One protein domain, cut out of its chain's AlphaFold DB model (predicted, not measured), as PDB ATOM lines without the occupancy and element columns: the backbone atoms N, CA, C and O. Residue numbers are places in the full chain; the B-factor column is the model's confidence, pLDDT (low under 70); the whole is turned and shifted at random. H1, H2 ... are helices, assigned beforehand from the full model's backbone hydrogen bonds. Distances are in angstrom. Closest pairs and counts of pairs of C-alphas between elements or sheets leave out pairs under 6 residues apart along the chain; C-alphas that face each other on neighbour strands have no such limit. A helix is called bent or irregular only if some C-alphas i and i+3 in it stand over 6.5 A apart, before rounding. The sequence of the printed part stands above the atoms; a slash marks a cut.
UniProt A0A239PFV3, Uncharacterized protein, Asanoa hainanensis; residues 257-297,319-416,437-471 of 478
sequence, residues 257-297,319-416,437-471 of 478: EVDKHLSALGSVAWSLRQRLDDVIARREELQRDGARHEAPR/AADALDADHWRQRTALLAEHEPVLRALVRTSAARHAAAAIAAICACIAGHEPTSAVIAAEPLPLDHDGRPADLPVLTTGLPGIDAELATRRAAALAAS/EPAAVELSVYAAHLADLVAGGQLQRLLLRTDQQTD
ATOM      1  N   GLU A 257     199.425 198.870 206.544       94.81
ATOM      2  CA  GLU A 257     198.977 199.528 205.315       94.81
ATOM      3  C   GLU A 257     198.089 200.746 205.572       94.81
ATOM      4  O   GLU A 257     198.213 201.722 204.835       94.81
ATOM      5  N   VAL A 258     197.255 200.737 206.618       95.81
ATOM      6  CA  VAL A 258     196.379 201.875 206.935       95.81
ATOM      7  C   VAL A 258     197.210 203.109 207.283       95.81
ATOM      8  O   VAL A 258     197.028 204.160 206.670       95.81
ATOM      9  N   ASP A 259     198.178 202.970 208.196       95.12
ATOM     10  CA  ASP A 259     199.085 204.064 208.575       95.12
ATOM     11  C   ASP A 259     199.855 204.592 207.355       95.12
ATOM     12  O   ASP A 259     199.981 205.803 207.165       95.12
ATOM     13  N   LYS A 260     200.357 203.688 206.502       95.69
ATOM     14  CA  LYS A 260     201.070 204.061 205.271       95.69
ATOM     15  C   LYS A 260     200.167 204.831 204.309       95.69
ATOM     16  O   LYS A 260     200.611 205.829 203.748       95.69
ATOM     17  N   HIS A 261     198.927 204.385 204.119       97.19
ATOM     18  CA  HIS A 261     197.989 205.011 203.191       97.19
ATOM     19  C   HIS A 261     197.556 206.400 203.674       97.19
ATOM     20  O   HIS A 261     197.637 207.363 202.914       97.19
ATOM     21  N   LEU A 262     197.173 206.526 204.950       97.06
ATOM     22  CA  LEU A 262     196.813 207.814 205.549       97.06
ATOM     23  C   LEU A 262     197.999 208.788 205.527       97.06
ATOM     24  O   LEU A 262     197.842 209.935 205.114       97.06
ATOM     25  N   SER A 263     199.205 208.319 205.867       95.62
ATOM     26  CA  SER A 263     200.428 209.129 205.799       95.62
ATOM     27  C   SER A 263     200.745 209.590 204.371       95.62
ATOM     28  O   SER A 263     201.072 210.759 204.157       95.62
ATOM     29  N   ALA A 264     200.586 208.720 203.369       96.25
ATOM     30  CA  ALA A 264     200.784 209.085 201.969       96.25
ATOM     31  C   ALA A 264     199.786 210.163 201.509       96.25
ATOM     32  O   ALA A 264     200.195 211.155 200.904       96.25
ATOM     33  N   LEU A 265     198.498 210.015 201.841       96.44
ATOM     34  CA  LEU A 265     197.470 211.018 201.538       96.44
ATOM     35  C   LEU A 265     197.752 212.354 202.238       96.44
ATOM     36  O   LEU A 265     197.693 213.407 201.597       96.44
ATOM     37  N   GLY A 266     198.112 212.316 203.523       94.00
ATOM     38  CA  GLY A 266     198.491 213.499 204.293       94.00
ATOM     39  C   GLY A 266     199.713 214.215 203.712       94.00
ATOM     40  O   GLY A 266     199.693 215.436 203.565       94.00
ATOM     41  N   SER A 267     200.743 213.467 203.304       92.00
ATOM     42  CA  SER A 267     201.955 214.005 202.669       92.00
ATOM     43  C   SER A 267     201.660 214.691 201.332       92.00
ATOM     44  O   SER A 267     202.169 215.783 201.069       92.00
ATOM     45  N   VAL A 268     200.788 214.101 200.504       92.44
ATOM     46  CA  VAL A 268     200.343 214.714 199.241       92.44
ATOM     47  C   VAL A 268     199.584 216.015 199.504       92.44
ATOM     48  O   VAL A 268     199.916 217.035 198.901       92.44
ATOM     49  N   ALA A 269     198.609 216.006 200.419       91.00
ATOM     50  CA  ALA A 269     197.836 217.201 200.762       91.00
ATOM     51  C   ALA A 269     198.735 218.326 201.305       91.00
ATOM     52  O   ALA A 269     198.633 219.477 200.876       91.00
ATOM     53  N   TRP A 270     199.674 217.987 202.195       88.81
ATOM     54  CA  TRP A 270     200.643 218.936 202.742       88.81
ATOM     55  C   TRP A 270     201.583 219.496 201.665       88.81
ATOM     56  O   TRP A 270     201.759 220.709 201.577       88.81
ATOM     57  N   SER A 271     202.127 218.642 200.794       84.06
ATOM     58  CA  SER A 271     203.032 219.062 199.713       84.06
ATOM     59  C   SER A 271     202.345 219.977 198.696       84.06
ATOM     60  O   SER A 271     202.939 220.953 198.239       84.06
ATOM     61  N   LEU A 272     201.091 219.685 198.334       88.75
ATOM     62  CA  LEU A 272     200.301 220.544 197.446       88.75
ATOM     63  C   LEU A 272     200.023 221.904 198.084       88.75
ATOM     64  O   LEU A 272     200.098 222.922 197.399       88.75
ATOM     65  N   ARG A 273     199.750 221.932 199.393       88.38
ATOM     66  CA  ARG A 273     199.566 223.178 200.135       88.38
ATOM     67  C   ARG A 273     200.838 224.022 200.149       88.38
ATOM     68  O   ARG A 273     200.756 225.193 199.817       88.38
ATOM     69  N   GLN A 274     201.993 223.432 200.461       83.69
ATOM     70  CA  GLN A 274     203.274 224.154 200.428       83.69
ATOM     71  C   GLN A 274     203.526 224.777 199.049       83.69
ATOM     72  O   GLN A 274     203.834 225.957 198.951       83.69
ATOM     73  N   ARG A 275     203.279 224.023 197.969       86.44
ATOM     74  CA  ARG A 275     203.398 224.548 196.599       86.44
ATOM     75  C   ARG A 275     202.424 225.689 196.304       86.44
ATOM     76  O   ARG A 275     202.781 226.603 195.569       86.44
ATOM     77  N   LEU A 276     201.197 225.630 196.823       87.69
ATOM     78  CA  LEU A 276     200.232 226.722 196.687       87.69
ATOM     79  C   LEU A 276     200.712 227.974 197.435       87.69
ATOM     80  O   LEU A 276     200.708 229.053 196.848       87.69
ATOM     81  N   ASP A 277     201.159 227.814 198.683       82.25
ATOM     82  CA  ASP A 277     201.698 228.901 199.507       82.25
ATOM     83  C   ASP A 277     202.904 229.560 198.801       82.25
ATOM     84  O   ASP A 277     202.953 230.784 198.678       82.25
ATOM     85  N   ASP A 278     203.813 228.759 198.232       80.88
ATOM     86  CA  ASP A 278     204.959 229.233 197.444       80.88
ATOM     87  C   ASP A 278     204.531 230.000 196.185       80.88
ATOM     88  O   ASP A 278     205.084 231.058 195.879       80.88
ATOM     89  N   VAL A 279     203.541 229.494 195.438       87.19
ATOM     90  CA  VAL A 279     203.015 230.158 194.232       87.19
ATOM     91  C   VAL A 279     202.387 231.506 194.578       87.19
ATOM     92  O   VAL A 279     202.633 232.486 193.872       87.19
ATOM     93  N   ILE A 280     201.618 231.578 195.666       85.56
ATOM     94  CA  ILE A 280     200.991 232.819 196.132       85.56
ATOM     95  C   ILE A 280     202.060 233.813 196.572       85.56
ATOM     96  O   ILE A 280     202.086 234.933 196.060       85.56
ATOM     97  N   ALA A 281     202.973 233.394 197.451       82.50
ATOM     98  CA  ALA A 281     204.049 234.239 197.951       82.50
ATOM     99  C   ALA A 281     204.921 234.760 196.804       82.50
ATOM    100  O   ALA A 281     205.221 235.955 196.736       82.50
ATOM    101  N   ARG A 282     205.269 233.885 195.850       86.06
ATOM    102  CA  ARG A 282     206.051 234.273 194.680       86.06
ATOM    103  C   ARG A 282     205.283 235.250 193.806       86.06
ATOM    104  O   ARG A 282     205.860 236.243 193.387       86.06
ATOM    105  N   ARG A 283     203.995 235.023 193.540       91.12
ATOM    106  CA  ARG A 283     203.169 235.952 192.753       91.12
ATOM    107  C   ARG A 283     203.088 237.329 193.414       91.12
ATOM    108  O   ARG A 283     203.245 238.330 192.725       91.12
ATOM    109  N   GLU A 284     202.883 237.387 194.726       88.38
ATOM    110  CA  GLU A 284     202.861 238.644 195.486       88.38
ATOM    111  C   GLU A 284     204.216 239.361 195.470       88.38
ATOM    112  O   GLU A 284     204.271 240.588 195.423       88.38
ATOM    113  N   GLU A 285     205.322 238.618 195.504       86.62
ATOM    114  CA  GLU A 285     206.670 239.155 195.305       86.62
ATOM    115  C   GLU A 285     206.841 239.735 193.894       86.62
ATOM    116  O   GLU A 285     207.185 240.909 193.776       86.62
ATOM    117  N   LEU A 286     206.499 238.982 192.836       86.75
ATOM    118  CA  LEU A 286     206.565 239.471 191.450       86.75
ATOM    119  C   LEU A 286     205.684 240.716 191.242       86.75
ATOM    120  O   LEU A 286     206.066 241.615 190.502       86.75
ATOM    121  N   GLN A 287     204.515 240.791 191.887       87.62
ATOM    122  CA  GLN A 287     203.635 241.963 191.825       87.62
ATOM    123  C   GLN A 287     204.242 243.175 192.538       87.62
ATOM    124  O   GLN A 287     204.173 244.290 192.019       87.62
ATOM    125  N   ARG A 288     204.857 242.970 193.711       88.00
ATOM    126  CA  ARG A 288     205.547 244.034 194.456       88.00
ATOM    127  C   ARG A 288     206.770 244.556 193.708       88.00
ATOM    128  O   ARG A 288     206.974 245.766 193.683       88.00
ATOM    129  N   ASP A 289     207.554 243.672 193.103       86.44
ATOM    130  CA  ASP A 289     208.754 244.052 192.355       86.44
ATOM    131  C   ASP A 289     208.407 244.612 190.975       86.44
ATOM    132  O   ASP A 289     208.943 245.643 190.581       86.44
ATOM    133  N   GLY A 290     207.427 244.035 190.280       83.81
ATOM    134  CA  GLY A 290     206.902 244.577 189.026       83.81
ATOM    135  C   GLY A 290     206.375 246.008 189.178       83.81
ATOM    136  O   GLY A 290     206.592 246.830 188.295       83.81
ATOM    137  N   ALA A 291     205.776 246.344 190.327       80.50
ATOM    138  CA  ALA A 291     205.373 247.716 190.644       80.50
ATOM    139  C   ALA A 291     206.562 248.681 190.839       80.50
ATOM    140  O   ALA A 291     206.399 249.888 190.686       80.50
ATOM    141  N   ARG A 292     207.758 248.177 191.170       79.94
ATOM    142  CA  ARG A 292     208.996 248.976 191.255       79.94
ATOM    143  C   ARG A 292     209.671 249.152 189.896       79.94
ATOM    144  O   ARG A 292     210.401 250.120 189.715       79.94
ATOM    145  N   HIS A 293     209.420 248.229 188.970       70.12
ATOM    146  CA  HIS A 293     209.948 248.220 187.604       70.12
ATOM    147  C   HIS A 293     208.944 248.760 186.578       70.12
ATOM    148  O   HIS A 293     209.027 248.422 185.397       70.12
ATOM    149  N   GLU A 294     207.982 249.587 187.003       70.25
ATOM    150  CA  GLU A 294     207.091 250.278 186.072       70.25
ATOM    151  C   GLU A 294     207.968 251.085 185.104       70.25
ATOM    152  O   GLU A 294     208.718 251.963 185.537       70.25
ATOM    153  N   ALA A 295     207.960 250.687 183.823       60.59
ATOM    154  CA  ALA A 295     208.941 251.144 182.844       60.59
ATOM    155  C   ALA A 295     209.049 252.674 182.904       60.59
ATOM    156  O   ALA A 295     208.006 253.341 182.829       60.59
ATOM    157  N   PRO A 296     210.263 253.241 183.065       61.44
ATOM    158  CA  PRO A 296     210.427 254.683 183.064       61.44
ATOM    159  C   PRO A 296     209.749 255.216 181.806       61.44
ATOM    160  O   PRO A 296     210.030 254.760 180.694       61.44
ATOM    161  N   ARG A 297     208.771 256.114 181.992       63.06
ATOM    162  CA  ARG A 297     208.065 256.730 180.867       63.06
ATOM    163  C   ARG A 297     209.134 257.285 179.942       63.06
ATOM    164  O   ARG A 297     209.997 258.021 180.419       63.06
ATOM    165  N   ALA A 319     214.919 249.609 176.313       73.31
ATOM    166  CA  ALA A 319     214.591 248.311 175.728       73.31
ATOM    167  C   ALA A 319     214.840 247.148 176.707       73.31
ATOM    168  O   ALA A 319     214.010 246.243 176.789       73.31
ATOM    169  N   ALA A 320     215.941 247.181 177.466       75.81
ATOM    170  CA  ALA A 320     216.225 246.193 178.508       75.81
ATOM    171  C   ALA A 320     215.177 246.242 179.636       75.81
ATOM    172  O   ALA A 320     214.587 245.214 179.958       75.81
ATOM    173  N   ASP A 321     214.864 247.438 180.148       78.56
ATOM    174  CA  ASP A 321     213.839 247.636 181.181       78.56
ATOM    175  C   ASP A 321     212.451 247.154 180.702       78.56
ATOM    176  O   ASP A 321     211.690 246.556 181.466       78.56
ATOM    177  N   ALA A 322     212.117 247.367 179.420       76.75
ATOM    178  CA  ALA A 322     210.863 246.902 178.827       76.75
ATOM    179  C   ALA A 322     210.787 245.369 178.694       76.75
ATOM    180  O   ALA A 322     209.728 244.793 178.952       76.75
ATOM    181  N   LEU A 323     211.888 244.711 178.309       79.06
ATOM    182  CA  LEU A 323     211.978 243.247 178.242       79.06
ATOM    183  C   LEU A 323     211.857 242.614 179.630       79.06
ATOM    184  O   LEU A 323     211.106 241.650 179.795       79.06
ATOM    185  N   ASP A 324     212.530 243.183 180.630       79.88
ATOM    186  CA  ASP A 324     212.418 242.729 182.014       79.88
ATOM    187  C   ASP A 324     210.977 242.881 182.512       79.88
ATOM    188  O   ASP A 324     210.389 241.914 183.003       79.88
ATOM    189  N   ALA A 325     210.357 244.052 182.326       81.88
ATOM    190  CA  ALA A 325     208.963 244.285 182.705       81.88
ATOM    191  C   ALA A 325     207.999 243.284 182.041       81.88
ATOM    192  O   ALA A 325     207.067 242.796 182.688       81.88
ATOM    193  N   ASP A 326     208.225 242.938 180.771       83.38
ATOM    194  CA  ASP A 326     207.423 241.929 180.086       83.38
ATOM    195  C   ASP A 326     207.617 240.526 180.671       83.38
ATOM    196  O   ASP A 326     206.637 239.836 180.961       83.38
ATOM    197  N   HIS A 327     208.861 240.141 180.962       84.25
ATOM    198  CA  HIS A 327     209.177 238.881 181.631       84.25
ATOM    199  C   HIS A 327     208.486 238.762 183.004       84.25
ATOM    200  O   HIS A 327     207.906 237.717 183.324       84.25
ATOM    201  N   TRP A 328     208.471 239.836 183.806       85.12
ATOM    202  CA  TRP A 328     207.751 239.879 185.088       85.12
ATOM    203  C   TRP A 328     206.237 239.711 184.913       85.12
ATOM    204  O   TRP A 328     205.610 238.948 185.661       85.12
ATOM    205  N   ARG A 329     205.641 240.370 183.908       86.81
ATOM    206  CA  ARG A 329     204.209 240.228 183.589       86.81
ATOM    207  C   ARG A 329     203.862 238.804 183.171       86.81
ATOM    208  O   ARG A 329     202.915 238.240 183.718       86.81
ATOM    209  N   GLN A 330     204.645 238.204 182.274       88.81
ATOM    210  CA  GLN A 330     204.435 236.830 181.809       88.81
ATOM    211  C   GLN A 330     204.507 235.824 182.967       88.81
ATOM    212  O   GLN A 330     203.618 234.986 183.114       88.81
ATOM    213  N   ARG A 331     205.508 235.940 183.853       88.69
ATOM    214  CA  ARG A 331     205.622 235.065 185.036       88.69
ATOM    215  C   ARG A 331     204.465 235.246 186.014       88.69
ATOM    216  O   ARG A 331     203.956 234.260 186.537       88.69
ATOM    217  N   THR A 332     204.040 236.486 186.250       90.69
ATOM    218  CA  THR A 332     202.892 236.774 187.122       90.69
ATOM    219  C   THR A 332     201.602 236.185 186.551       90.69
ATOM    220  O   THR A 332     200.831 235.585 187.297       90.69
ATOM    221  N   ALA A 333     201.390 236.306 185.235       91.25
ATOM    222  CA  ALA A 333     200.240 235.731 184.542       91.25
ATOM    223  C   ALA A 333     200.232 234.196 184.621       91.25
ATOM    224  O   ALA A 333     199.214 233.616 184.987       91.25
ATOM    225  N   LEU A 334     201.381 233.550 184.390       91.06
ATOM    226  CA  LEU A 334     201.523 232.094 184.489       91.06
ATOM    227  C   LEU A 334     201.221 231.576 185.907       91.06
ATOM    228  O   LEU A 334     200.510 230.588 186.079       91.06
ATOM    229  N   LEU A 335     201.722 232.252 186.949       90.19
ATOM    230  CA  LEU A 335     201.402 231.885 188.334       90.19
ATOM    231  C   LEU A 335     199.910 232.072 188.642       90.19
ATOM    232  O   LEU A 335     199.318 231.222 189.303       90.19
ATOM    233  N   ALA A 336     199.295 233.149 188.142       91.50
ATOM    234  CA  ALA A 336     197.863 233.394 188.304       91.50
ATOM    235  C   ALA A 336     196.993 232.341 187.591       91.50
ATOM    236  O   ALA A 336     195.918 232.013 188.089       91.50
ATOM    237  N   GLU A 337     197.461 231.784 186.471       93.00
ATOM    238  CA  GLU A 337     196.804 230.684 185.756       93.00
ATOM    239  C   GLU A 337     196.880 229.356 186.531       93.00
ATOM    240  O   GLU A 337     195.890 228.629 186.630       93.00
ATOM    241  N   HIS A 338     198.030 229.044 187.138       90.19
ATOM    242  CA  HIS A 338     198.220 227.794 187.886       90.19
ATOM    243  C   HIS A 338     197.609 227.796 189.293       90.19
ATOM    244  O   HIS A 338     197.237 226.735 189.805       90.19
ATOM    245  N   GLU A 339     197.488 228.960 189.930       91.81
ATOM    246  CA  GLU A 339     196.925 229.106 191.274       91.81
ATOM    247  C   GLU A 339     195.546 228.425 191.455       91.81
ATOM    248  O   GLU A 339     195.416 227.612 192.375       91.81
ATOM    249  N   PRO A 340     194.510 228.658 190.616       90.06
ATOM    250  CA  PRO A 340     193.207 228.004 190.778       90.06
ATOM    251  C   PRO A 340     193.273 226.477 190.632       90.06
ATOM    252  O   PRO A 340     192.560 225.769 191.347       90.06
ATOM    253  N   VAL A 341     194.151 225.961 189.765       91.44
ATOM    254  CA  VAL A 341     194.367 224.516 189.597       91.44
ATOM    255  C   VAL A 341     194.955 223.919 190.876       91.44
ATOM    256  O   VAL A 341     194.437 222.928 191.392       91.44
ATOM    257  N   LEU A 342     195.987 224.552 191.443       90.25
ATOM    258  CA  LEU A 342     196.580 224.123 192.711       90.25
ATOM    259  C   LEU A 342     195.579 224.204 193.867       90.25
ATOM    260  O   LEU A 342     195.491 223.266 194.657       90.25
ATOM    261  N   ARG A 343     194.766 225.264 193.938       91.88
ATOM    262  CA  ARG A 343     193.684 225.383 194.933       91.88
ATOM    263  C   ARG A 343     192.698 224.219 194.842       91.88
ATOM    264  O   ARG A 343     192.331 223.659 195.875       91.88
ATOM    265  N   ALA A 344     192.283 223.836 193.634       90.62
ATOM    266  CA  ALA A 344     191.402 222.688 193.429       90.62
ATOM    267  C   ALA A 344     192.066 221.375 193.882       90.62
ATOM    268  O   ALA A 344     191.451 220.595 194.607       90.62
ATOM    269  N   LEU A 345     193.343 221.160 193.542       92.31
ATOM    270  CA  LEU A 345     194.101 219.975 193.963       92.31
ATOM    271  C   LEU A 345     194.280 219.892 195.488       92.31
ATOM    272  O   LEU A 345     194.118 218.816 196.067       92.31
ATOM    273  N   VAL A 346     194.570 221.013 196.158       91.94
ATOM    274  CA  VAL A 346     194.662 221.085 197.627       91.94
ATOM    275  C   VAL A 346     193.330 220.697 198.270       91.94
ATOM    276  O   VAL A 346     193.304 219.873 199.179       91.94
ATOM    277  N   ARG A 347     192.207 221.218 197.767       93.12
ATOM    278  CA  ARG A 347     190.871 220.872 198.281       93.12
ATOM    279  C   ARG A 347     190.548 219.393 198.101       93.12
ATOM    280  O   ARG A 347     190.178 218.731 199.065       93.12
ATOM    281  N   THR A 348     190.726 218.864 196.891       94.44
ATOM    282  CA  THR A 348     190.429 217.458 196.581       94.44
ATOM    283  C   THR A 348     191.316 216.506 197.383       94.44
ATOM    284  O   THR A 348     190.835 215.493 197.888       94.44
ATOM    285  N   SER A 349     192.603 216.828 197.551       94.62
ATOM    286  CA  SER A 349     193.516 216.013 198.364       94.62
ATOM    287  C   SER A 349     193.172 216.061 199.857       94.62
ATOM    288  O   SER A 349     193.137 215.007 200.491       94.62
ATOM    289  N   ALA A 350     192.826 217.233 200.406       95.50
ATOM    290  CA  ALA A 350     192.342 217.367 201.781       95.50
ATOM    291  C   ALA A 350     191.038 216.583 202.014       95.50
ATOM    292  O   ALA A 350     190.921 215.853 202.997       95.50
ATOM    293  N   ALA A 351     190.087 216.673 201.080       96.19
ATOM    294  CA  ALA A 351     188.821 215.942 201.115       96.19
ATOM    295  C   ALA A 351     189.018 214.424 201.066       96.19
ATOM    296  O   ALA A 351     188.374 213.692 201.817       96.19
ATOM    297  N   ARG A 352     189.936 213.947 200.219       97.31
ATOM    298  CA  ARG A 352     190.297 212.528 200.131       97.31
ATOM    299  C   ARG A 352     190.972 212.026 201.405       97.31
ATOM    300  O   ARG A 352     190.628 210.952 201.888       97.31
ATOM    301  N   HIS A 353     191.901 212.798 201.968       97.81
ATOM    302  CA  HIS A 353     192.550 212.449 203.231       97.81
ATOM    303  C   HIS A 353     191.533 212.381 204.383       97.81
ATOM    304  O   HIS A 353     191.518 211.401 205.126       97.81
ATOM    305  N   ALA A 354     190.637 213.370 204.484       97.44
ATOM    306  CA  ALA A 354     189.565 213.377 205.476       97.44
ATOM    307  C   ALA A 354     188.626 212.171 205.320       97.44
ATOM    308  O   ALA A 354     188.345 211.503 206.311       97.44
ATOM    309  N   ALA A 355     188.184 211.857 204.096       97.81
ATOM    310  CA  ALA A 355     187.331 210.697 203.823       97.81
ATOM    311  C   ALA A 355     187.973 209.383 204.280       97.81
ATOM    312  O   ALA A 355     187.344 208.594 204.982       97.81
ATOM    313  N   ALA A 356     189.244 209.174 203.928       98.12
ATOM    314  CA  ALA A 356     189.997 207.988 204.311       98.12
ATOM    315  C   ALA A 356     190.137 207.863 205.837       98.12
ATOM    316  O   ALA A 356     189.906 206.792 206.398       98.12
ATOM    317  N   ALA A 357     190.457 208.958 206.533       98.00
ATOM    318  CA  ALA A 357     190.582 208.953 207.989       98.00
ATOM    319  C   ALA A 357     189.229 208.720 208.696       98.00
ATOM    320  O   ALA A 357     189.155 207.963 209.663       98.00
ATOM    321  N   ILE A 358     188.143 209.305 208.178       97.94
ATOM    322  CA  ILE A 358     186.767 209.038 208.627       97.94
ATOM    323  C   ILE A 358     186.428 207.553 208.453       97.94
ATOM    324  O   ILE A 358     185.936 206.927 209.392       97.94
ATOM    325  N   ALA A 359     186.716 206.974 207.284       97.75
ATOM    326  CA  ALA A 359     186.453 205.566 206.997       97.75
ATOM    327  C   ALA A 359     187.218 204.638 207.953       97.75
ATOM    328  O   ALA A 359     186.640 203.678 208.464       97.75
ATOM    329  N   ALA A 360     188.478 204.963 208.269       97.31
ATOM    330  CA  ALA A 360     189.270 204.238 209.262       97.31
ATOM    331  C   ALA A 360     188.622 204.266 210.658       97.31
ATOM    332  O   ALA A 360     188.530 203.228 211.316       97.31
ATOM    333  N   ILE A 361     188.142 205.432 211.107       96.94
ATOM    334  CA  ILE A 361     187.456 205.577 212.402       96.94
ATOM    335  C   ILE A 361     186.151 204.783 212.420       96.94
ATOM    336  O   ILE A 361     185.911 204.032 213.365       96.94
ATOM    337  N   CYS A 362     185.326 204.902 211.379       96.44
ATOM    338  CA  CYS A 362     184.077 204.150 211.269       96.44
ATOM    339  C   CYS A 362     184.328 202.636 211.295       96.44
ATOM    340  O   CYS A 362     183.621 201.918 211.999       96.44
ATOM    341  N   ALA A 363     185.360 202.155 210.593       95.31
ATOM    342  CA  ALA A 363     185.757 200.750 210.634       95.31
ATOM    343  C   ALA A 363     186.199 200.320 212.043       95.31
ATOM    344  O   ALA A 363     185.778 199.264 212.504       95.31
ATOM    345  N   CYS A 364     186.962 201.156 212.762       93.94
ATOM    346  CA  CYS A 364     187.333 200.887 214.158       93.94
ATOM    347  C   CYS A 364     186.107 200.752 215.068       93.94
ATOM    348  O   CYS A 364     186.033 199.801 215.839       93.94
ATOM    349  N   ILE A 365     185.163 201.695 214.978       94.38
ATOM    350  CA  ILE A 365     183.943 201.715 215.803       94.38
ATOM    351  C   ILE A 365     183.068 200.492 215.507       94.38
ATOM    352  O   ILE A 365     182.521 199.894 216.425       94.38
ATOM    353  N   ALA A 366     182.959 200.104 214.235       93.31
ATOM    354  CA  ALA A 366     182.173 198.947 213.813       93.31
ATOM    355  C   ALA A 366     182.885 197.596 214.024       93.31
ATOM    356  O   ALA A 366     182.280 196.551 213.802       93.31
ATOM    357  N   GLY A 367     184.169 197.592 214.405       90.75
ATOM    358  CA  GLY A 367     184.975 196.369 214.478       90.75
ATOM    359  C   GLY A 367     185.236 195.718 213.111       90.75
ATOM    360  O   GLY A 367     185.449 194.510 213.034       90.75
ATOM    361  N   HIS A 368     185.198 196.497 212.029       93.12
ATOM    362  CA  HIS A 368     185.455 196.039 210.663       93.12
ATOM    363  C   HIS A 368     186.936 196.174 210.276       93.12
ATOM    364  O   HIS A 368     187.717 196.866 210.928       93.12
ATOM    365  N   GLU A 369     187.317 195.524 209.174       93.50
ATOM    366  CA  GLU A 369     188.662 195.585 208.596       93.50
ATOM    367  C   GLU A 369     188.947 196.998 208.030       93.50
ATOM    368  O   GLU A 369     188.254 197.442 207.110       93.50
ATOM    369  N   PRO A 370     189.923 197.751 208.581       95.38
ATOM    370  CA  PRO A 370     190.098 199.163 208.242       95.38
ATOM    371  C   PRO A 370     190.799 199.400 206.895       95.38
ATOM    372  O   PRO A 370     190.612 200.469 206.315       95.38
ATOM    373  N   THR A 371     191.579 198.449 206.367       95.88
ATOM    374  CA  THR A 371     192.330 198.648 205.111       95.88
ATOM    375  C   THR A 371     191.385 198.800 203.931       95.88
ATOM    376  O   THR A 371     191.504 199.763 203.172       95.88
ATOM    377  N   SER A 372     190.406 197.902 203.802       95.38
ATOM    378  CA  SER A 372     189.415 197.952 202.724       95.38
ATOM    379  C   SER A 372     188.587 199.234 202.790       95.38
ATOM    380  O   SER A 372     188.362 199.865 201.761       95.38
ATOM    381  N   ALA A 373     188.198 199.668 203.994       96.75
ATOM    382  CA  ALA A 373     187.445 200.905 204.194       96.75
ATOM    383  C   ALA A 373     188.243 202.149 203.767       96.75
ATOM    384  O   ALA A 373     187.703 203.034 203.108       96.75
ATOM    385  N   VAL A 374     189.534 202.205 204.107       97.31
ATOM    386  CA  VAL A 374     190.429 203.314 203.747       97.31
ATOM    387  C   VAL A 374     190.705 203.358 202.244       97.31
ATOM    388  O   VAL A 374     190.680 204.436 201.656       97.31
ATOM    389  N   ILE A 375     190.937 202.204 201.610       96.44
ATOM    390  CA  ILE A 375     191.197 202.114 200.165       96.44
ATOM    391  C   ILE A 375     189.947 202.471 199.352       96.44
ATOM    392  O   ILE A 375     190.060 203.151 198.332       96.44
ATOM    393  N   ALA A 376     188.770 202.025 199.798       97.12
ATOM    394  CA  ALA A 376     187.497 202.280 199.127       97.12
ATOM    395  C   ALA A 376     186.926 203.682 199.398       97.12
ATOM    396  O   ALA A 376     185.893 204.035 198.833       97.12
ATOM    397  N   ALA A 377     187.560 204.481 200.263       97.62
ATOM    398  CA  ALA A 377     187.062 205.800 200.620       97.62
ATOM    399  C   ALA A 377     187.093 206.754 199.414       97.62
ATOM    400  O   ALA A 377     188.157 207.144 198.918       97.62
ATOM    401  N   GLU A 378     185.910 207.169 198.970       97.44
ATOM    402  CA  GLU A 378     185.762 208.214 197.962       97.44
ATOM    403  C   GLU A 378     185.995 209.604 198.576       97.44
ATOM    404  O   GLU A 378     185.669 209.821 199.747       97.44
ATOM    405  N   PRO A 379     186.560 210.572 197.827       96.81
ATOM    406  CA  PRO A 379     186.710 211.938 198.315       96.81
ATOM    407  C   PRO A 379     185.372 212.534 198.766       96.81
ATOM    408  O   PRO A 379     184.355 212.359 198.099       96.81
ATOM    409  N   LEU A 380     185.385 213.286 199.873       96.31
ATOM    410  CA  LEU A 380     184.184 213.980 200.345       96.31
ATOM    411  C   LEU A 380     183.638 214.919 199.253       96.31
ATOM    412  O   LEU A 380     184.429 215.635 198.629       96.31
ATOM    413  N   PRO A 381     182.310 214.975 199.048       95.75
ATOM    414  CA  PRO A 381     181.714 215.899 198.097       95.75
ATOM    415  C   PRO A 381     181.962 217.338 198.552       95.75
ATOM    416  O   PRO A 381     181.639 217.717 199.682       95.75
ATOM    417  N   LEU A 382     182.537 218.135 197.653       93.62
ATOM    418  CA  LEU A 382     182.817 219.545 197.883       93.62
ATOM    419  C   LEU A 382     181.784 220.418 197.168       93.62
ATOM    420  O   LEU A 382     181.420 220.146 196.025       93.62
ATOM    421  N   ASP A 383     181.326 221.475 197.829       90.69
ATOM    422  CA  ASP A 383     180.516 222.515 197.208       90.69
ATOM    423  C   ASP A 383     181.355 223.403 196.261       90.69
ATOM    424  O   ASP A 383     182.566 223.236 196.094       90.69
ATOM    425  N   HIS A 384     180.697 224.374 195.627       85.44
ATOM    426  CA  HIS A 384     181.327 225.360 194.741       85.44
ATOM    427  C   HIS A 384     182.442 226.179 195.420       85.44
ATOM    428  O   HIS A 384     183.388 226.602 194.755       85.44
ATOM    429  N   ASP A 385     182.362 226.355 196.740       82.75
ATOM    430  CA  ASP A 385     183.371 227.034 197.552       82.75
ATOM    431  C   ASP A 385     184.512 226.086 197.973       82.75
ATOM    432  O   ASP A 385     185.484 226.511 198.604       82.75
ATOM    433  N   GLY A 386     184.448 224.806 197.595       84.62
ATOM    434  CA  GLY A 386     185.439 223.803 197.961       84.62
ATOM    435  C   GLY A 386     185.292 223.276 199.385       84.62
ATOM    436  O   GLY A 386     186.274 222.788 199.944       84.62
ATOM    437  N   ARG A 387     184.108 223.409 199.988       87.31
ATOM    438  CA  ARG A 387     183.812 222.978 201.357       87.31
ATOM    439  C   ARG A 387     183.091 221.639 201.343       87.31
ATOM    440  O   ARG A 387     182.263 221.418 200.464       87.31
ATOM    441  N   PRO A 388     183.345 220.757 202.318       90.56
ATOM    442  CA  PRO A 388     182.545 219.552 202.454       90.56
ATOM    443  C   PRO A 388     181.093 219.943 202.744       90.56
ATOM    444  O   PRO A 388     180.835 220.702 203.680       90.56
ATOM    445  N   ALA A 389     180.155 219.439 201.938       88.25
ATOM    446  CA  ALA A 389     178.730 219.744 202.104       88.25
ATOM    447  C   ALA A 389     178.197 219.265 203.467       88.25
ATOM    448  O   ALA A 389     177.394 219.941 204.108       88.25
ATOM    449  N   ASP A 390     178.688 218.111 203.918       91.81
ATOM    450  CA  ASP A 390     178.497 217.593 205.263       91.81
ATOM    451  C   ASP A 390     179.724 216.762 205.665       91.81
ATOM    452  O   ASP A 390     180.443 216.216 204.826       91.81
ATOM    453  N   LEU A 391     179.958 216.671 206.970       94.06
ATOM    454  CA  LEU A 391     180.903 215.739 207.568       94.06
ATOM    455  C   LEU A 391     180.110 214.807 208.485       94.06
ATOM    456  O   LEU A 391     179.337 215.309 209.302       94.06
ATOM    457  N   PRO A 392     180.304 213.482 208.442       95.44
ATOM    458  CA  PRO A 392     179.600 212.584 209.347       95.44
ATOM    459  C   PRO A 392     179.913 212.927 210.809       95.44
ATOM    460  O   PRO A 392     181.031 213.314 211.159       95.44
ATOM    461  N   VAL A 393     178.905 212.802 211.672       94.88
ATOM    462  CA  VAL A 393     179.098 212.905 213.121       94.88
ATOM    463  C   VAL A 393     179.698 211.590 213.603       94.88
ATOM    464  O   VAL A 393     179.034 210.557 213.597       94.88
ATOM    465  N   LEU A 394     180.961 211.635 214.012       95.69
ATOM    466  CA  LEU A 394     181.666 210.485 214.565       95.69
ATOM    467  C   LEU A 394     181.387 210.395 216.067       95.69
ATOM    468  O   LEU A 394     181.592 211.368 216.788       95.69
ATOM    469  N   THR A 395     180.909 209.237 216.525       93.00
ATOM    470  CA  THR A 395     180.694 208.949 217.950       93.00
ATOM    471  C   THR A 395     181.420 207.659 218.298       93.00
ATOM    472  O   THR A 395     181.037 206.584 217.850       93.00
ATOM    473  N   THR A 396     182.488 207.780 219.075       90.81
ATOM    474  CA  THR A 396     183.329 206.680 219.557       90.81
ATOM    475  C   THR A 396     182.806 206.075 220.858       90.81
ATOM    476  O   THR A 396     183.238 204.997 221.245       90.81
ATOM    477  N   GLY A 397     181.896 206.764 221.560       86.44
ATOM    478  CA  GLY A 397     181.444 206.368 222.895       86.44
ATOM    479  C   GLY A 397     182.428 206.762 224.002       86.44
ATOM    480  O   GLY A 397     182.190 206.468 225.173       86.44
ATOM    481  N   LEU A 398     183.515 207.456 223.652       82.81
ATOM    482  CA  LEU A 398     184.520 207.976 224.572       82.81
ATOM    483  C   LEU A 398     184.325 209.497 224.688       82.81
ATOM    484  O   LEU A 398     184.762 210.233 223.801       82.81
ATOM    485  N   PRO A 399     183.714 210.013 225.778       75.62
ATOM    486  CA  PRO A 399     183.229 211.397 225.832       75.62
ATOM    487  C   PRO A 399     184.285 212.469 225.548       75.62
ATOM    488  O   PRO A 399     183.971 213.493 224.948       75.62
ATOM    489  N   GLY A 400     185.535 212.244 225.974       76.62
ATOM    490  CA  GLY A 400     186.642 213.168 225.710       76.62
ATOM    491  C   GLY A 400     187.001 213.255 224.225       76.62
ATOM    492  O   GLY A 400     187.192 214.352 223.708       76.62
ATOM    493  N   ILE A 401     187.021 212.113 223.538       86.00
ATOM    494  CA  ILE A 401     187.311 212.028 222.102       86.00
ATOM    495  C   ILE A 401     186.123 212.564 221.306       86.00
ATOM    496  O   ILE A 401     186.314 213.368 220.404       86.00
ATOM    497  N   ASP A 402     184.894 212.207 221.676       87.19
ATOM    498  CA  ASP A 402     183.680 212.670 220.991       87.19
ATOM    499  C   ASP A 402     183.532 214.196 221.052       87.19
ATOM    500  O   ASP A 402     183.194 214.841 220.057       87.19
ATOM    501  N   ALA A 403     183.842 214.794 222.205       78.69
ATOM    502  CA  ALA A 403     183.896 216.243 222.376       78.69
ATOM    503  C   ALA A 403     184.957 216.904 221.480       78.69
ATOM    504  O   ALA A 403     184.699 217.944 220.860       78.69
ATOM    505  N   GLU A 404     186.151 216.311 221.403       83.19
ATOM    506  CA  GLU A 404     187.225 216.811 220.548       83.19
ATOM    507  C   GLU A 404     186.852 216.701 219.063       83.19
ATOM    508  O   GLU A 404     186.929 217.696 218.337       83.19
ATOM    509  N   LEU A 405     186.345 215.545 218.626       90.94
ATOM    510  CA  LEU A 405     185.867 215.309 217.264       90.94
ATOM    511  C   LEU A 405     184.763 216.296 216.872       90.94
ATOM    512  O   LEU A 405     184.827 216.885 215.792       90.94
ATOM    513  N   ALA A 406     183.790 216.541 217.755       88.88
ATOM    514  CA  ALA A 406     182.732 217.522 217.523       88.88
ATOM    515  C   ALA A 406     183.291 218.943 217.350       88.88
ATOM    516  O   ALA A 406     182.884 219.659 216.430       88.88
ATOM    517  N   THR A 407     184.257 219.334 218.187       86.44
ATOM    518  CA  THR A 407     184.919 220.646 218.118       86.44
ATOM    519  C   THR A 407     185.678 220.816 216.803       86.44
ATOM    520  O   THR A 407     185.526 221.831 216.120       86.44
ATOM    521  N   ARG A 408     186.472 219.814 216.410       91.75
ATOM    522  CA  ARG A 408     187.272 219.853 215.177       91.75
ATOM    523  C   ARG A 408     186.399 219.801 213.923       91.75
ATOM    524  O   ARG A 408     186.641 220.561 212.989       91.75
ATOM    525  N   ARG A 409     185.339 218.986 213.927       94.50
ATOM    526  CA  ARG A 409     184.322 218.960 212.863       94.50
ATOM    527  C   ARG A 409     183.662 220.327 212.708       94.50
ATOM    528  O   ARG A 409     183.514 220.810 211.589       94.50
ATOM    529  N   ALA A 410     183.273 220.960 213.818       89.62
ATOM    530  CA  ALA A 410     182.677 222.290 213.786       89.62
ATOM    531  C   ALA A 410     183.643 223.329 213.201       89.62
ATOM    532  O   ALA A 410     183.207 224.130 212.384       89.62
ATOM    533  N   ALA A 411     184.935 223.288 213.544       88.75
ATOM    534  CA  ALA A 411     185.947 224.169 212.950       88.75
ATOM    535  C   ALA A 411     186.086 223.959 211.431       88.75
ATOM    536  O   ALA A 411     186.029 224.928 210.676       88.75
ATOM    537  N   ALA A 412     186.154 222.701 210.976       91.25
ATOM    538  CA  ALA A 412     186.226 222.361 209.553       91.25
ATOM    539  C   ALA A 412     185.004 222.848 208.752       91.25
ATOM    540  O   ALA A 412     185.157 223.325 207.629       91.25
ATOM    541  N   LEU A 413     183.802 222.783 209.336       90.50
ATOM    542  CA  LEU A 413     182.573 223.295 208.714       90.50
ATOM    543  C   LEU A 413     182.440 224.826 208.820       90.50
ATOM    544  O   LEU A 413     181.884 225.467 207.929       90.50
ATOM    545  N   ALA A 414     182.930 225.427 209.907       86.50
ATOM    546  CA  ALA A 414     182.776 226.852 210.206       86.50
ATOM    547  C   ALA A 414     183.817 227.752 209.534       86.50
ATOM    548  O   ALA A 414     183.680 228.971 209.628       86.50
ATOM    549  N   ALA A 415     184.813 227.185 208.848       79.38
ATOM    550  CA  ALA A 415     185.888 227.867 208.121       79.38
ATOM    551  C   ALA A 415     185.416 228.704 206.907       79.38
ATOM    552  O   ALA A 415     186.094 228.814 205.884       79.38
ATOM    553  N   SER A 416     184.233 229.306 207.012       62.06
ATOM    554  CA  SER A 416     183.803 230.406 206.170       62.06
ATOM    555  C   SER A 416     184.706 231.612 206.436       62.06
ATOM    556  O   SER A 416     185.012 231.897 207.599       62.06
ATOM    557  N   GLU A 437     190.999 229.408 201.022       73.38
ATOM    558  CA  GLU A 437     192.033 228.640 201.740       73.38
ATOM    559  C   GLU A 437     191.628 228.154 203.132       73.38
ATOM    560  O   GLU A 437     191.962 227.009 203.444       73.38
ATOM    561  N   PRO A 438     190.918 228.937 203.973       84.12
ATOM    562  CA  PRO A 438     190.666 228.539 205.354       84.12
ATOM    563  C   PRO A 438     189.939 227.197 205.450       84.12
ATOM    564  O   PRO A 438     190.305 226.366 206.273       84.12
ATOM    565  N   ALA A 439     188.982 226.933 204.556       88.19
ATOM    566  CA  ALA A 439     188.235 225.679 204.544       88.19
ATOM    567  C   ALA A 439     189.110 224.456 204.239       88.19
ATOM    568  O   ALA A 439     189.038 223.455 204.948       88.19
ATOM    569  N   ALA A 440     189.977 224.533 203.225       88.75
ATOM    570  CA  ALA A 440     190.875 223.427 202.889       88.75
ATOM    571  C   ALA A 440     191.935 223.196 203.980       88.75
ATOM    572  O   ALA A 440     192.314 222.054 204.253       88.75
ATOM    573  N   VAL A 441     192.390 224.274 204.629       88.38
ATOM    574  CA  VAL A 441     193.319 224.217 205.761       88.38
ATOM    575  C   VAL A 441     192.674 223.539 206.965       88.38
ATOM    576  O   VAL A 441     193.234 222.570 207.473       88.38
ATOM    577  N   GLU A 442     191.494 223.988 207.388       92.38
ATOM    578  CA  GLU A 442     190.784 223.402 208.531       92.38
ATOM    579  C   GLU A 442     190.375 221.949 208.259       92.38
ATOM    580  O   GLU A 442     190.511 221.097 209.138       92.38
ATOM    581  N   LEU A 443     189.980 221.615 207.023       94.44
ATOM    582  CA  LEU A 443     189.713 220.228 206.634       94.44
ATOM    583  C   LEU A 443     190.975 219.356 206.697       94.44
ATOM    584  O   LEU A 443     190.911 218.218 207.156       94.44
ATOM    585  N   SER A 444     192.131 219.886 206.287       92.06
ATOM    586  CA  SER A 444     193.415 219.176 206.388       92.06
ATOM    587  C   SER A 444     193.834 218.952 207.842       92.06
ATOM    588  O   SER A 444     194.312 217.872 208.183       92.06
ATOM    589  N   VAL A 445     193.635 219.952 208.710       91.75
ATOM    590  CA  VAL A 445     193.897 219.851 210.157       91.75
ATOM    591  C   VAL A 445     192.973 218.818 210.797       91.75
ATOM    592  O   VAL A 445     193.433 217.988 211.580       91.75
ATOM    593  N   TYR A 446     191.687 218.832 210.437       95.69
ATOM    594  CA  TYR A 446     190.731 217.818 210.870       95.69
ATOM    595  C   TYR A 446     191.173 216.420 210.431       95.69
ATOM    596  O   TYR A 446     191.298 215.539 211.276       95.69
ATOM    597  N   ALA A 447     191.501 216.228 209.150       96.56
ATOM    598  CA  ALA A 447     191.956 214.946 208.614       96.56
ATOM    599  C   ALA A 447     193.208 214.408 209.325       96.56
ATOM    600  O   ALA A 447     193.235 213.242 209.708       96.56
ATOM    601  N   ALA A 448     194.217 215.258 209.548       95.06
ATOM    602  CA  ALA A 448     195.433 214.878 210.268       95.06
ATOM    603  C   ALA A 448     195.132 214.437 211.708       95.06
ATOM    604  O   ALA A 448     195.625 213.406 212.150       95.06
ATOM    605  N   HIS A 449     194.254 215.162 212.407       95.06
ATOM    606  CA  HIS A 449     193.822 214.781 213.748       95.06
ATOM    607  C   HIS A 449     193.107 213.418 213.769       95.06
ATOM    608  O   HIS A 449     193.384 212.591 214.637       95.06
ATOM    609  N   LEU A 450     192.219 213.156 212.802       97.00
ATOM    610  CA  LEU A 450     191.564 211.851 212.673       97.00
ATOM    611  C   LEU A 450     192.574 210.730 212.390       97.00
ATOM    612  O   LEU A 450     192.473 209.653 212.977       97.00
ATOM    613  N   ALA A 451     193.549 210.980 211.511       96.62
ATOM    614  CA  ALA A 451     194.603 210.025 211.189       96.62
ATOM    615  C   ALA A 451     195.478 209.709 212.415       96.62
ATOM    616  O   ALA A 451     195.746 208.540 212.686       96.62
ATOM    617  N   ASP A 452     195.852 210.724 213.200       92.69
ATOM    618  CA  ASP A 452     196.596 210.552 214.452       92.69
ATOM    619  C   ASP A 452     195.808 209.729 215.480       92.69
ATOM    620  O   ASP A 452     196.377 208.872 216.158       92.69
ATOM    621  N   LEU A 453     194.490 209.938 215.569       93.44
ATOM    622  CA  LEU A 453     193.622 209.214 216.499       93.44
ATOM    623  C   LEU A 453     193.590 207.704 216.218       93.44
ATOM    624  O   LEU A 453     193.514 206.898 217.150       93.44
ATOM    625  N   VAL A 454     193.654 207.305 214.947       95.06
ATOM    626  CA  VAL A 454     193.682 205.890 214.553       95.06
ATOM    627  C   VAL A 454     195.095 205.325 214.416       95.06
ATOM    628  O   VAL A 454     195.253 204.106 214.397       95.06
ATOM    629  N   ALA A 455     196.124 206.176 214.385       93.00
ATOM    630  CA  ALA A 455     197.496 205.788 214.089       93.00
ATOM    631  C   ALA A 455     197.990 204.630 214.964       93.00
ATOM    632  O   ALA A 455     197.905 204.633 216.199       93.00
ATOM    633  N   GLY A 456     198.539 203.610 214.308       89.31
ATOM    634  CA  GLY A 456     199.007 202.403 214.970       89.31
ATOM    635  C   GLY A 456     197.937 201.705 215.815       89.31
ATOM    636  O   GLY A 456     198.311 201.078 216.805       89.31
ATOM    637  N   GLY A 457     196.645 201.861 215.515       90.06
ATOM    638  CA  GLY A 457     195.516 201.228 216.208       90.06
ATOM    639  C   GLY A 457     195.149 201.867 217.544       90.06
ATOM    640  O   GLY A 457     194.619 201.184 218.421       90.06
ATOM    641  N   GLN A 458     195.489 203.143 217.753       90.38
ATOM    642  CA  GLN A 458     195.233 203.835 219.019       90.38
ATOM    643  C   GLN A 458     193.744 203.859 219.376       90.38
ATOM    644  O   GLN A 458     193.388 203.416 220.469       90.38
ATOM    645  N   LEU A 459     192.877 204.302 218.463       91.94
ATOM    646  CA  LEU A 459     191.436 204.311 218.706       91.94
ATOM    647  C   LEU A 459     190.889 202.912 219.007       91.94
ATOM    648  O   LEU A 459     190.153 202.747 219.971       91.94
ATOM    649  N   GLN A 460     191.295 201.894 218.248       89.94
ATOM    650  CA  GLN A 460     190.861 200.514 218.481       89.94
ATOM    651  C   GLN A 460     191.206 200.045 219.903       89.94
ATOM    652  O   GLN A 460     190.354 199.498 220.594       89.94
ATOM    653  N   ARG A 461     192.420 200.337 220.395       86.81
ATOM    654  CA  ARG A 461     192.811 200.048 221.787       86.81
ATOM    655  C   ARG A 461     191.982 200.813 222.815       86.81
ATOM    656  O   ARG A 461     191.692 200.270 223.879       86.81
ATOM    657  N   LEU A 462     191.625 202.058 222.514       85.88
ATOM    658  CA  LEU A 462     190.770 202.867 223.377       85.88
ATOM    659  C   LEU A 462     189.339 202.321 223.423       85.88
ATOM    660  O   LEU A 462     188.758 202.304 224.498       85.88
ATOM    661  N   LEU A 463     188.797 201.811 222.317       87.69
ATOM    662  CA  LEU A 463     187.454 201.220 222.274       87.69
ATOM    663  C   LEU A 463     187.354 199.906 223.065       87.69
ATOM    664  O   LEU A 463     186.360 199.676 223.750       87.69
ATOM    665  N   LEU A 464     188.424 199.101 223.107       81.44
ATOM    666  CA  LEU A 464     188.482 197.908 223.971       81.44
ATOM    667  C   LEU A 464     188.294 198.235 225.464       81.44
ATOM    668  O   LEU A 464     187.952 197.357 226.257       81.44
ATOM    669  N   ARG A 465     188.524 199.493 225.872       73.50
ATOM    670  CA  ARG A 465     188.284 199.963 227.243       73.50
ATOM    671  C   ARG A 465     186.805 199.928 227.619       73.50
ATOM    672  O   ARG A 465     186.503 199.622 228.772       73.50
ATOM    673  N   THR A 466     185.920 200.312 226.702       72.38
ATOM    674  CA  THR A 466     184.486 200.499 226.974       72.38
ATOM    675  C   THR A 466     183.724 199.184 227.002       72.38
ATOM    676  O   THR A 466     182.885 199.001 227.885       72.38
ATOM    677  N   ASP A 467     184.074 198.231 226.137       72.31
ATOM    678  CA  ASP A 467     183.375 196.942 226.071       72.31
ATOM    679  C   ASP A 467     183.515 196.163 227.389       72.31
ATOM    680  O   ASP A 467     182.525 195.731 227.977       72.31
ATOM    681  N   GLN A 468     184.724 196.118 227.964       63.28
ATOM    682  CA  GLN A 468     184.954 195.404 229.228       63.28
ATOM    683  C   GLN A 468     184.283 196.048 230.449       63.28
ATOM    684  O   GLN A 468     184.014 195.362 231.435       63.28
ATOM    685  N   GLN A 469     184.035 197.363 230.432       59.19
ATOM    686  CA  GLN A 469     183.282 198.008 231.513       59.19
ATOM    687  C   GLN A 469     181.806 197.619 231.477       59.19
ATOM    688  O   GLN A 469     181.193 197.498 232.537       59.19
ATOM    689  N   THR A 470     181.266 197.397 230.280       63.41
ATOM    690  CA  THR A 470     179.883 196.954 230.092       63.41
ATOM    691  C   THR A 470     179.719 195.516 230.582       63.41
ATOM    692  O   THR A 470     178.809 195.245 231.363       63.41
ATOM    693  N   ASP A 471     180.670 194.636 230.254       64.19
ATOM    694  CA  ASP A 471     180.666 193.242 230.720       64.19
ATOM    695  C   ASP A 471     180.822 193.126 232.244       64.19
ATOM    696  O   ASP A 471     180.153 192.319 232.884       64.19
TER     697      ASP A 471
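This is residues 257 to 297, 319 to 416 and 437 to 471 of the 478 residues of an uncharacterized protein of Asanoa hainanensis (UniProt A0A239PFV3). The model is a rod in which H1 runs opposite ways to the arms of H2, side by side with them, while H5a joins H1 and H2b in a three-helix bundle. H2a makes one end of the rod with part of H1, H5b makes the other, and H4 packs on H5a. The printed part has 174 residues, with five named helices, H1 to H5 in order, and no named strand: all helix. It is loose, with a radius of gyration of the C-alphas of 21.5 A, and spans 85 by 30 by 23 A.

H1, residues 257 to 290, touches H2b, residues 340 to 366, at a shallow tilt of 23 degrees, closest at the C-alphas of Ala 269 and Ser 349, 5.1 A apart. With residues 279 to 290 alone H1 touches H2a, residues 319 to 337. H5a, residues 437 to 453, touches H2b, the same way at 28 degrees, closest at C-alphas 354 and 447, 4.2 A. H2b and H3, residues 370 to 375, form a helical hairpin. H4, residues 399 to 414, touches H5a with residues 408 to 414 alone, closest at C-alphas 412 and 442, 4.8 A. Every O i to N i+4 pair is within hydrogen-bond range but in H5b, residues 456 to 471, with 6 of 12.

H1 begins at C-alpha 257 (198.977, 199.528, 205.315) and is 48.6 A long. H2 and H5, each one helix by its hydrogen bonds, are bent: C-alphas 337 and 340 are 6.7 A apart, 453 and 456 8.8 A. H5b is irregular, with C-alphas 456 and 459 8.7 A apart, and ends at C-alpha 471 (180.666, 193.242, 230.720).

Residues 298 to 318 and 417 to 436 are cut out, with C-alpha gaps of 11.8 A and 9.5 A. The link H3 to H4 is long. Residues 295 to 297, 416 and 468 to 471 are under pLDDT 70.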